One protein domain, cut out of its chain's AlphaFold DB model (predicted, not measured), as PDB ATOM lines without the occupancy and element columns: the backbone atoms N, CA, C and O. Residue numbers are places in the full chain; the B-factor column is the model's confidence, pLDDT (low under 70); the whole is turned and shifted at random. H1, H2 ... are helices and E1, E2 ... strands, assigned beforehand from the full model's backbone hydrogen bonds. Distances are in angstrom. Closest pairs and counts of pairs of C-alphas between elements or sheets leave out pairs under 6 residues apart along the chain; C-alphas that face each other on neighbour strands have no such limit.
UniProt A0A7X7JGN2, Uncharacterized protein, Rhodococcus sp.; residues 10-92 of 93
ATOM      1  N   LEU A  10     209.841 295.083 227.268       95.94
ATOM      2  CA  LEU A  10     210.479 293.832 226.921       95.94
ATOM      3  C   LEU A  10     209.728 292.756 227.704       95.94
ATOM      4  O   LEU A  10     209.949 292.586 228.901       95.94
ATOM      5  N   ASP A  11     208.790 292.094 227.030       96.12
ATOM      6  CA  ASP A  11     207.837 291.170 227.656       96.12
ATOM      7  C   ASP A  11     208.460 289.794 227.899       96.12
ATOM      8  O   ASP A  11     208.133 289.106 228.867       96.12
ATOM      9  N   TYR A  12     209.380 289.393 227.023       97.56
ATOM     10  CA  TYR A  12     210.115 288.144 227.141       97.56
ATOM     11  C   TYR A  12     211.539 288.293 226.616       97.56
ATOM     12  O   TYR A  12     211.757 288.833 225.529       97.56
ATOM     13  N   ILE A  13     212.491 287.739 227.367       98.19
ATOM     14  CA  ILE A  13     213.898 287.628 226.998       98.19
ATOM     15  C   ILE A  13     214.427 286.239 227.341       98.19
ATOM     16  O   ILE A  13     214.270 285.746 228.453       98.19
ATOM     17  N   ALA A  14     215.111 285.632 226.380       98.44
ATOM     18  CA  ALA A  14     216.059 284.559 226.616       98.44
ATOM     19  C   ALA A  14     217.473 285.091 226.380       98.44
ATOM     20  O   ALA A  14     217.735 285.713 225.349       98.44
ATOM     21  N   THR A  15     218.383 284.820 227.312       98.31
ATOM     22  CA  THR A  15     219.804 285.177 227.212       98.31
ATOM     23  C   THR A  15     220.618 284.096 226.486       98.31
ATOM     24  O   THR A  15     220.134 283.014 226.144       98.31
ATOM     25  N   GLY A  16     221.887 284.398 226.229       96.88
ATOM     26  CA  GLY A  16     222.890 283.527 225.629       96.88
ATOM     27  C   GLY A  16     223.220 283.884 224.179       96.88
ATOM     28  O   GLY A  16     222.697 284.823 223.589       96.88
ATOM     29  N   VAL A  17     224.085 283.082 223.557       95.88
ATOM     30  CA  VAL A  17     224.551 283.292 222.167       95.88
ATOM     31  C   VAL A  17     223.432 283.254 221.112       95.88
ATOM     32  O   VAL A  17     223.632 283.683 219.979       95.88
ATOM     33  N   HIS A  18     222.255 282.749 221.485       97.12
ATOM     34  CA  HIS A  18     221.033 282.732 220.678       97.12
ATOM     35  C   HIS A  18     219.915 283.554 221.333       97.12
ATOM     36  O   HIS A  18     218.738 283.183 221.240       97.12
ATOM     37  N   ALA A  19     220.284 284.630 222.039       98.44
ATOM     38  CA  ALA A  19     219.337 285.484 222.734       98.44
ATOM     39  C   ALA A  19     218.204 285.928 221.805       98.44
ATOM     40  O   ALA A  19     218.425 286.217 220.628       98.44
ATOM     41  N   HIS A  20     216.984 285.931 222.319       98.56
ATOM     42  CA  HIS A  20     215.794 286.299 221.562       98.56
ATOM     43  C   HIS A  20     214.690 286.749 222.505       98.56
ATOM     44  O   HIS A  20     214.718 286.443 223.697       98.56
ATOM     45  N   GLY A  21     213.703 287.446 221.960       98.00
ATOM     46  CA  GLY A  21     212.613 287.975 222.756       98.00
ATOM     47  C   GLY A  21     211.619 288.784 221.944       98.00
ATOM     48  O   GLY A  21     211.693 288.814 220.714       98.00
ATOM     49  N   PHE A  22     210.683 289.419 222.641       96.81
ATOM     50  CA  PHE A  22     209.675 290.298 222.052       96.81
ATOM     51  C   PHE A  22     209.165 291.321 223.074       96.81
ATOM     52  O   PHE A  22     209.376 291.172 224.282       96.81
ATOM     53  N   GLY A  23     208.489 292.351 222.577       95.44
ATOM     54  CA  GLY A  23     207.841 293.380 223.385       95.44
ATOM     55  C   GLY A  23     207.103 294.395 222.517       95.44
ATOM     56  O   GLY A  23     206.784 294.108 221.361       95.44
ATOM     57  N   MET A  24     206.868 295.589 223.064       94.25
ATOM     58  CA  MET A  24     206.238 296.711 222.357       94.25
ATOM     59  C   MET A  24     207.169 297.925 222.268       94.25
ATOM     60  O   MET A  24     207.862 298.249 223.237       94.25
ATOM     61  N   THR A  25     207.164 298.608 221.120       94.06
ATOM     62  CA  THR A  25     207.856 299.893 220.909       94.06
ATOM     63  C   THR A  25     207.164 301.041 221.660       94.06
ATOM     64  O   THR A  25     206.057 300.873 222.185       94.06
ATOM     65  N   ASP A  26     207.764 302.238 221.691       90.62
ATOM     66  CA  ASP A  26     207.104 303.423 222.265       90.62
ATOM     67  C   ASP A  26     205.854 303.819 221.459       90.62
ATOM     68  O   ASP A  26     204.860 304.300 222.032       90.62
ATOM     69  N   GLY A  27     205.910 303.585 220.143       86.62
ATOM     70  CA  GLY A  27     204.819 303.762 219.185       86.62
ATOM     71  C   GLY A  27     203.643 302.791 219.339       86.62
ATOM     72  O   GLY A  27     202.567 303.095 218.839       86.62
ATOM     73  N   GLY A  28     203.802 301.688 220.081       90.69
ATOM     74  CA  GLY A  28     202.755 300.669 220.272       90.69
ATOM     75  C   GLY A  28     202.845 299.481 219.310       90.69
ATOM     76  O   GLY A  28     202.023 298.567 219.378       90.69
ATOM     77  N   ASN A  29     203.864 299.450 218.452       92.62
ATOM     78  CA  ASN A  29     204.105 298.339 217.546       92.62
ATOM     79  C   ASN A  29     204.704 297.144 218.299       92.62
ATOM     80  O   ASN A  29     205.661 297.323 219.060       92.62
ATOM     81  N   PRO A  30     204.216 295.917 218.064       93.81
ATOM     82  CA  PRO A  30     204.921 294.737 218.528       93.81
ATOM     83  C   PRO A  30     206.250 294.597 217.789       93.81
ATOM     84  O   PRO A  30     206.354 294.905 216.601       93.81
ATOM     85  N   TYR A  31     207.264 294.088 218.480       95.44
ATOM     86  CA  TYR A  31     208.542 293.730 217.876       95.44
ATOM     87  C   TYR A  31     209.025 292.370 218.375       95.44
ATOM     88  O   TYR A  31     208.701 291.943 219.485       95.44
ATOM     89  N   SER A  32     209.850 291.707 217.570       96.69
ATOM     90  CA  SER A  32     210.641 290.551 217.984       96.69
ATOM     91  C   SER A  32     212.123 290.846 217.781       96.69
ATOM     92  O   SER A  32     212.497 291.685 216.964       96.69
ATOM     93  N   PHE A  33     212.986 290.177 218.542       98.12
ATOM     94  CA  PHE A  33     214.418 290.221 218.293       98.12
ATOM     95  C   PHE A  33     215.054 288.846 218.399       98.12
ATOM     96  O   PHE A  33     214.605 287.970 219.147       98.12
ATOM     97  N   ARG A  34     216.159 288.666 217.678       98.25
ATOM     98  CA  ARG A  34     216.993 287.473 217.770       98.25
ATOM     99  C   ARG A  34     218.446 287.775 217.444       98.25
ATOM    100  O   ARG A  34     218.762 288.432 216.458       98.25
ATOM    101  N   VAL A  35     219.348 287.188 218.218       98.44
ATOM    102  CA  VAL A  35     220.773 287.145 217.911       98.44
ATOM    103  C   VAL A  35     221.058 286.062 216.870       98.44
ATOM    104  O   VAL A  35     220.712 284.886 217.028       98.44
ATOM    105  N   ARG A  36     221.724 286.468 215.788       95.94
ATOM    106  CA  ARG A  36     222.271 285.614 214.731       95.94
ATOM    107  C   ARG A  36     223.751 285.927 214.548       95.94
ATOM    108  O   ARG A  36     224.136 286.943 213.966       95.94
ATOM    109  N   GLY A  37     224.603 285.033 215.047       94.81
ATOM    110  CA  GLY A  37     226.050 285.226 215.016       94.81
ATOM    111  C   GLY A  37     226.455 286.460 215.824       94.81
ATOM    112  O   GLY A  37     226.258 286.496 217.031       94.81
ATOM    113  N   ARG A  38     227.020 287.471 215.156       96.75
ATOM    114  CA  ARG A  38     227.481 288.728 215.783       96.75
ATOM    115  C   ARG A  38     226.503 289.888 215.627       96.75
ATOM    116  O   ARG A  38     226.895 291.047 215.770       96.75
ATOM    117  N   SER A  39     225.245 289.606 215.308       97.88
ATOM    118  CA  SER A  39     224.223 290.639 215.177       97.88
ATOM    119  C   SER A  39     222.963 290.288 215.946       97.88
ATOM    120  O   SER A  39     222.609 289.116 216.023       97.88
ATOM    121  N   VAL A  40     222.277 291.309 216.446       98.19
ATOM    122  CA  VAL A  40     220.858 291.237 216.786       98.19
ATOM    123  C   VAL A  40     220.062 291.771 215.602       98.19
ATOM    124  O   VAL A  40     220.426 292.786 215.005       98.19
ATOM    125  N   GLU A  41     219.023 291.042 215.236       98.00
ATOM    126  CA  GLU A  41     218.012 291.435 214.264       98.00
ATOM    127  C   GLU A  41     216.730 291.729 215.036       98.00
ATOM    128  O   GLU A  41     216.344 290.927 215.890       98.00
ATOM    129  N   VAL A  42     216.132 292.889 214.782       97.81
ATOM    130  CA  VAL A  42     214.871 293.341 215.369       97.81
ATOM    131  C   VAL A  42     213.877 293.530 214.237       97.81
ATOM    132  O   VAL A  42     214.133 294.316 213.329       97.81
ATOM    133  N   GLU A  43     212.755 292.829 214.301       96.88
ATOM    134  CA  GLU A  43     211.635 292.984 213.375       96.88
ATOM    135  C   GLU A  43     210.502 293.710 214.095       96.88
ATOM    136  O   GLU A  43     210.119 293.319 215.197       96.88
ATOM    137  N   ILE A  44     209.972 294.762 213.478       95.19
ATOM    138  CA  ILE A  44     208.864 295.563 214.003       95.19
ATOM    139  C   ILE A  44     207.651 295.302 213.122       95.19
ATOM    140  O   ILE A  44     207.730 295.425 211.896       95.19
ATOM    141  N   TYR A  45     206.533 294.947 213.745       93.69
ATOM    142  CA  TYR A  45     205.306 294.562 213.060       93.69
ATOM    143  C   TYR A  45     204.277 295.699 213.082       93.69
ATOM    144  O   TYR A  45     204.293 296.578 213.952       93.69
ATOM    145  N   ARG A  46     203.343 295.687 212.127       91.31
ATOM    146  CA  ARG A  46     202.172 296.575 212.175       91.31
ATOM    147  C   ARG A  46     201.352 296.331 213.449       91.31
ATOM    148  O   ARG A  46     201.287 295.212 213.957       91.31
ATOM    149  N   GLU A  47     200.721 297.384 213.963       87.31
ATOM    150  CA  GLU A  47     199.782 297.255 215.080       87.31
ATOM    151  C   GLU A  47     198.596 296.359 214.694       87.31
ATOM    152  O   GLU A  47     198.103 296.429 213.568       87.31
ATOM    153  N   GLY A  48     198.117 295.546 215.642       75.19
ATOM    154  CA  GLY A  48     196.889 294.760 215.482       75.19
ATOM    155  C   GLY A  48     196.941 293.763 214.318       75.19
ATOM    156  O   GLY A  48     196.181 293.936 213.363       75.19
ATOM    157  N   PRO A  49     197.802 292.727 214.376       68.31
ATOM    158  CA  PRO A  49     197.864 291.720 213.323       68.31
ATOM    159  C   PRO A  49     196.471 291.124 213.082       68.31
ATOM    160  O   PRO A  49     195.742 290.798 214.018       68.31
ATOM    161  N   GLU A  50     196.095 290.980 211.810       68.50
ATOM    162  CA  GLU A  50     194.794 290.416 211.415       68.50
ATOM    163  C   GLU A  50     194.674 288.924 211.779       68.50
ATOM    164  O   GLU A  50     193.584 288.349 211.763       68.50
ATOM    165  N   THR A  51     195.799 288.293 212.124       70.12
ATOM    166  CA  THR A  51     195.919 286.883 212.488       70.12
ATOM    167  C   THR A  51     196.551 286.727 213.876       70.12
ATOM    168  O   THR A  51     197.203 287.626 214.403       70.12
ATOM    169  N   ALA A  52     196.361 285.557 214.496       69.50
ATOM    170  CA  ALA A  52     196.870 285.283 215.843       69.50
ATOM    171  C   ALA A  52     198.408 285.234 215.933       69.50
ATOM    172  O   ALA A  52     198.955 285.328 217.031       69.50
ATOM    173  N   VAL A  53     199.099 285.051 214.802       72.88
ATOM    174  CA  VAL A  53     200.561 284.994 214.726       72.88
ATOM    175  C   VAL A  53     201.004 285.848 213.537       72.88
ATOM    176  O   VAL A  53     200.727 285.445 212.408       72.88
ATOM    177  N   PRO A  54     201.685 286.985 213.769       80.00
ATOM    178  CA  PRO A  54     202.205 287.828 212.698       80.00
ATOM    179  C   PRO A  54     203.130 287.051 211.757       80.00
ATOM    180  O   PRO A  54     204.017 286.318 212.209       80.00
ATOM    181  N   GLY A  55     202.915 287.214 210.456       83.44
ATOM    182  CA  GLY A  55     203.781 286.707 209.399       83.44
ATOM    183  C   GLY A  55     204.871 287.708 209.009       83.44
ATOM    184  O   GLY A  55     204.954 288.820 209.533       83.44
ATOM    185  N   LEU A  56     205.712 287.327 208.043       86.38
ATOM    186  CA  LEU A  56     206.726 288.233 207.482       86.38
ATOM    187  C   LEU A  56     206.080 289.415 206.748       86.38
ATOM    188  O   LEU A  56     206.646 290.502 206.714       86.38
ATOM    189  N   GLU A  57     204.888 289.215 206.187       89.00
ATOM    190  CA  GLU A  57     204.081 290.268 205.571       89.00
ATOM    191  C   GLU A  57     203.649 291.370 206.548       89.00
ATOM    192  O   GLU A  57     203.322 292.473 206.114       89.00
ATOM    193  N   ASP A  58     203.661 291.091 207.853       90.94
ATOM    194  CA  ASP A  58     203.296 292.055 208.885       90.94
ATOM    195  C   ASP A  58     204.491 292.911 209.338       90.94
ATOM    196  O   ASP A  58     204.294 293.864 210.095       90.94
ATOM    197  N   VAL A  59     205.716 292.602 208.888       93.75
ATOM    198  CA  VAL A  59     206.937 293.348 209.230       93.75
ATOM    199  C   VAL A  59     206.969 294.669 208.466       93.75
ATOM    200  O   VAL A  59     207.074 294.702 207.240       93.75
ATOM    201  N   ILE A  60     206.931 295.777 209.203       94.44
ATOM    202  CA  ILE A  60     207.006 297.136 208.649       94.44
ATOM    203  C   ILE A  60     208.428 297.701 208.676       94.44
ATOM    204  O   ILE A  60     208.741 298.621 207.922       94.44
ATOM    205  N   ALA A  61     209.301 297.144 209.520       94.62
ATOM    206  CA  ALA A  61     210.712 297.494 209.573       94.62
ATOM    207  C   ALA A  61     211.565 296.351 210.133       94.62
ATOM    208  O   ALA A  61     211.126 295.588 210.991       94.62
ATOM    209  N   SER A  62     212.814 296.281 209.670       95.31
ATOM    210  CA  SER A  62     213.841 295.398 210.223       95.31
ATOM    211  C   SER A  62     215.117 296.195 210.473       95.31
ATOM    212  O   SER A  62     215.583 296.933 209.601       95.31
ATOM    213  N   VAL A  63     215.673 296.055 211.674       96.81
ATOM    214  CA  VAL A  63     216.905 296.717 212.107       96.81
ATOM    215  C   VAL A  63     217.921 295.661 212.510       96.81
ATOM    216  O   VAL A  63     217.623 294.726 213.251       96.81
ATOM    217  N   ARG A  64     219.162 295.826 212.053       96.94
ATOM    218  CA  ARG A  64     220.274 294.944 212.406       96.94
ATOM    219  C   ARG A  64     221.376 295.733 213.097       96.94
ATOM    220  O   ARG A  64     221.918 296.669 212.517       96.94
ATOM    221  N   ARG A  65     221.776 295.300 214.295       96.94
ATOM    222  CA  ARG A  65     222.894 295.888 215.054       96.94
ATOM    223  C   ARG A  65     223.937 294.849 215.447       96.94
ATOM    224  O   ARG A  65     223.638 293.668 215.589       96.94
ATOM    225  N   SER A  66     225.188 295.286 215.597       97.44
ATOM    226  CA  SER A  66     226.278 294.447 216.114       97.44
ATOM    227  C   SER A  66     226.065 294.129 217.596       97.44
ATOM    228  O   SER A  66     225.653 295.001 218.352       97.44
ATOM    229  N   VAL A  67     226.416 292.909 218.013       97.88
ATOM    230  CA  VAL A  67     226.487 292.501 219.434       97.88
ATOM    231  C   VAL A  67     227.912 292.152 219.875       97.88
ATOM    232  O   VAL A  67     228.115 291.466 220.867       97.88
ATOM    233  N   THR A  68     228.921 292.594 219.118       95.44
ATOM    234  CA  THR A  68     230.322 292.157 219.287       95.44
ATOM    235  C   THR A  68     230.919 292.519 220.657       95.44
ATOM    236  O   THR A  68     231.851 291.854 221.097       95.44
ATOM    237  N   GLU A  69     230.356 293.508 221.351       95.88
ATOM    238  CA  GLU A  69     230.796 293.966 222.680       95.88
ATOM    239  C   GLU A  69     229.665 293.930 223.719       95.88
ATOM    240  O   GLU A  69     229.743 294.569 224.765       95.88
ATOM    241  N   ILE A  70     228.588 293.198 223.425       97.69
ATOM    242  CA  ILE A  70     227.425 293.093 224.305       97.69
ATOM    243  C   ILE A  70     227.535 291.806 225.118       97.69
ATOM    244  O   ILE A  70     227.730 290.725 224.558       97.69
ATOM    245  N   ASP A  71     227.368 291.912 226.437       97.88
ATOM    246  CA  ASP A  71     227.225 290.741 227.296       97.88
ATOM    247  C   ASP A  71     225.875 290.069 227.023       97.88
ATOM    248  O   ASP A  71     224.823 290.506 227.485       97.88
ATOM    249  N   LEU A  72     225.902 288.992 226.240       98.25
ATOM    250  CA  LEU A  72     224.708 288.218 225.919       98.25
ATOM    251  C   LEU A  72     224.236 287.334 227.081       98.25
ATOM    252  O   LEU A  72     223.238 286.640 226.928       98.25
ATOM    253  N   SER A  73     224.926 287.298 228.220       98.00
ATOM    254  CA  SER A  73     224.455 286.594 229.417       98.00
ATOM    255  C   SER A  73     223.655 287.487 230.370       98.00
ATOM    256  O   SER A  73     222.927 286.957 231.209       98.00
ATOM    257  N   ASP A  74     223.720 288.811 230.198       98.06
ATOM    258  CA  ASP A  74     222.961 289.783 230.986       98.06
ATOM    259  C   ASP A  74     221.744 290.313 230.216       98.06
ATOM    260  O   ASP A  74     221.843 290.893 229.131       98.06
ATOM    261  N   GLU A  75     220.566 290.159 230.820       98.00
ATOM    262  CA  GLU A  75     219.301 290.645 230.262       98.00
ATOM    263  C   GLU A  75     219.313 292.162 230.046       98.00
ATOM    264  O   GLU A  75     218.725 292.648 229.079       98.00
ATOM    265  N   ARG A  76     220.003 292.926 230.906       96.88
ATOM    266  CA  ARG A  76     220.040 294.394 230.796       96.88
ATOM    267  C   ARG A  76     220.886 294.845 229.613       96.88
ATOM    268  O   ARG A  76     220.467 295.751 228.894       96.88
ATOM    269  N   SER A  77     222.036 294.212 229.385       98.00
ATOM    270  CA  SER A  77     222.877 294.458 228.209       98.00
ATOM    271  C   SER A  77     222.146 294.168 226.896       98.00
ATOM    272  O   SER A  77     222.187 294.988 225.978       98.00
ATOM    273  N   ILE A  78     221.420 293.049 226.814       98.25
ATOM    274  CA  ILE A  78     220.596 292.720 225.640       98.25
ATOM    275  C   ILE A  78     219.447 293.721 225.488       98.25
ATOM    276  O   ILE A  78     219.227 294.253 224.401       98.25
ATOM    277  N   GLY A  79     218.730 294.015 226.575       97.56
ATOM    278  CA  GLY A  79     217.623 294.966 226.558       97.56
ATOM    279  C   GLY A  79     218.055 296.358 226.093       97.56
ATOM    280  O   GLY A  79     217.326 297.002 225.344       97.56
ATOM    281  N   ALA A  80     219.260 296.803 226.463       97.00
ATOM    282  CA  ALA A  80     219.814 298.073 226.006       97.00
ATOM    283  C   ALA A  80     220.044 298.098 224.486       97.00
ATOM    284  O   ALA A  80     219.563 299.014 223.825       97.00
ATOM    285  N   VAL A  81     220.709 297.086 223.910       97.62
ATOM    286  CA  VAL A  81     220.964 297.058 222.456       97.62
ATOM    287  C   VAL A  81     219.677 296.895 221.637       97.62
ATOM    288  O   VAL A  81     219.573 297.462 220.552       97.62
ATOM    289  N   VAL A  82     218.685 296.162 222.158       97.81
ATOM    290  CA  VAL A  82     217.364 296.019 221.525       97.81
ATOM    291  C   VAL A  82     216.600 297.337 221.559       97.81
ATOM    292  O   VAL A  82     216.082 297.754 220.526       97.81
ATOM    293  N   ARG A  83     216.573 298.028 222.706       96.25
ATOM    294  CA  ARG A  83     215.957 299.356 222.815       96.25
ATOM    295  C   ARG A  83     216.584 300.332 221.826       96.25
ATOM    296  O   ARG A  83     215.854 301.003 221.109       96.25
ATOM    297  N   ASP A  84     217.912 300.367 221.737       95.06
ATOM    298  CA  ASP A  84     218.593 301.267 220.806       95.06
ATOM    299  C   ASP A  84     218.277 300.925 219.337       95.06
ATOM    300  O   ASP A  84     218.118 301.823 218.517       95.06
ATOM    301  N   ALA A  85     218.153 299.636 218.993       95.50
ATOM    302  CA  ALA A  85     217.734 299.208 217.657       95.50
ATOM    303  C   ALA A  85     216.278 299.600 217.339       95.50
ATOM    304  O   ALA A  85     215.986 299.985 216.211       95.50
ATOM    305  N   VAL A  86     215.372 299.534 218.319       94.50
ATOM    306  CA  VAL A  86     213.991 300.021 218.169       94.50
ATOM    307  C   VAL A  86     213.969 301.540 217.980       94.50
ATOM    308  O   VAL A  86     213.315 302.027 217.060       94.50
ATOM    309  N   SER A  87     214.735 302.288 218.777       92.06
ATOM    310  CA  SER A  87     214.810 303.749 218.660       92.06
ATOM    311  C   SER A  87     215.388 304.221 217.321       92.06
ATOM    312  O   SER A  87     214.964 305.258 216.819       92.06
ATOM    313  N   ASP A  88     216.305 303.470 216.698       88.00
ATOM    314  CA  ASP A  88     216.790 303.783 215.344       88.00
ATOM    315  C   ASP A  88     215.664 303.798 214.306       88.00
ATOM    316  O   ASP A  88     215.669 304.636 213.404       88.00
ATOM    317  N   HIS A  89     214.704 302.873 214.420       82.56
ATOM    318  CA  HIS A  89     213.540 302.850 213.538       82.56
ATOM    319  C   HIS A  89     212.626 304.051 213.792       82.56
ATOM    320  O   HIS A  89     212.204 304.705 212.844       82.56
ATOM    321  N   GLU A  90     212.353 304.365 215.059       77.00
ATOM    322  CA  GLU A  90     211.457 305.465 215.434       77.00
ATOM    323  C   GLU A  90     212.012 306.846 215.038       77.00
ATOM    324  O   GLU A  90     211.238 307.765 214.796       77.00
ATOM    325  N   LEU A  91     213.336 306.989 214.916       68.56
ATOM    326  CA  LEU A  91     213.993 308.197 214.397       68.56
ATOM    327  C   LEU A  91     214.038 308.276 212.862       68.56
ATOM    328  O   LEU A  91     214.367 309.331 212.318       68.56
ATOM    329  N   ALA A  92     213.769 307.173 212.163       64.12
ATOM    330  CA  ALA A  92     213.753 307.113 210.702       64.12
ATOM    331  C   ALA A  92     212.376 307.453 210.091       64.12
ATOM    332  O   ALA A  92     212.247 307.447 208.863       64.12
TER     333      ALA A  92
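AT A GLANCE: This is residues 10 to 92 of the 93 residues of an uncharacterized protein of Rhodococcus sp. (UniProt A0A7X7JGN2). A twisted sheet of five antiparallel strands forms a wall, with one helix, H1, slantwise over one face and no named helix on the other. The long loop of residues 46 to 58, between E4 and E5, lies at one end of the longest axis. The printed part has 83 residues with five named strands and then one named helix, in the order E1 E2 E3 E4 E5 H1. The sheet's order is E1 - E2 - E3 - E4 - E5, a meander, each strand the antiparallel neighbour of the one before; with H1 on one face it makes two layers, and the class is mixed, helices and strands. The whole is compact, with a radius of gyration of the C-alphas of 12.2 A and spans of 36 by 26 by 19 A.

HOW THE PARTS SIT: In the sheet, E3, residues 30 to 36, and E4, residues 39 to 45, are inner strands and form a hairpin, with N 34 and O 41 2.9 A apart, within hydrogen-bond range. E5, residues 59 to 66, is an edge strand antiparallel to E4, the two forming a hairpin with N 42 and O 63 at 2.8 A. On the other side of E3, E2, residues 20 to 24, forms a hairpin with it, with N 33 and O 21 at 2.9 A. E1, residues 12 to 14, is the other edge strand and forms a hairpin with E2, with N 14 and O 20 at 2.8 A. H1, residues 75 to 90, is on the sheet at a height over the sheet of 8.4 A. It lies over E3 and E4, and only just over E5, with 3 of its C-alphas falling there. It runs slantwise to the strands, at 54 degrees to E4 on the local plane. The closest C-alphas of H1 and E5 are those of Ala 85 and Val 63, 6.1 A apart. E2 and H1 are near each other. In H1, 11 of 12 O i to N i+4 pairs are within hydrogen-bond range. E1 and E5 are apart.

IN THESE COORDINATES: E1 begins at C-alpha 12 (210.115, 288.144, 227.141) and is 7.0 A long; E2 is 14.2 A. E3 measures 20.0 A and E4 19.4 A. E5, 20.6 A, begins at C-alpha 59 (206.937, 293.348, 209.230). H1, 22.4 A, ends at C-alpha 90 (211.457, 305.465, 215.434).

THE WHOLE: The two C-alphas farthest apart are those of Glu 50 and Glu 69, at 37.9 A. The printed part has no cut. The link from E4 to E5 is long, with 13 residues. The mean pLDDT of the printed part is 92.4; residues 49 to 50, 52 and 91 to 92 are under 70.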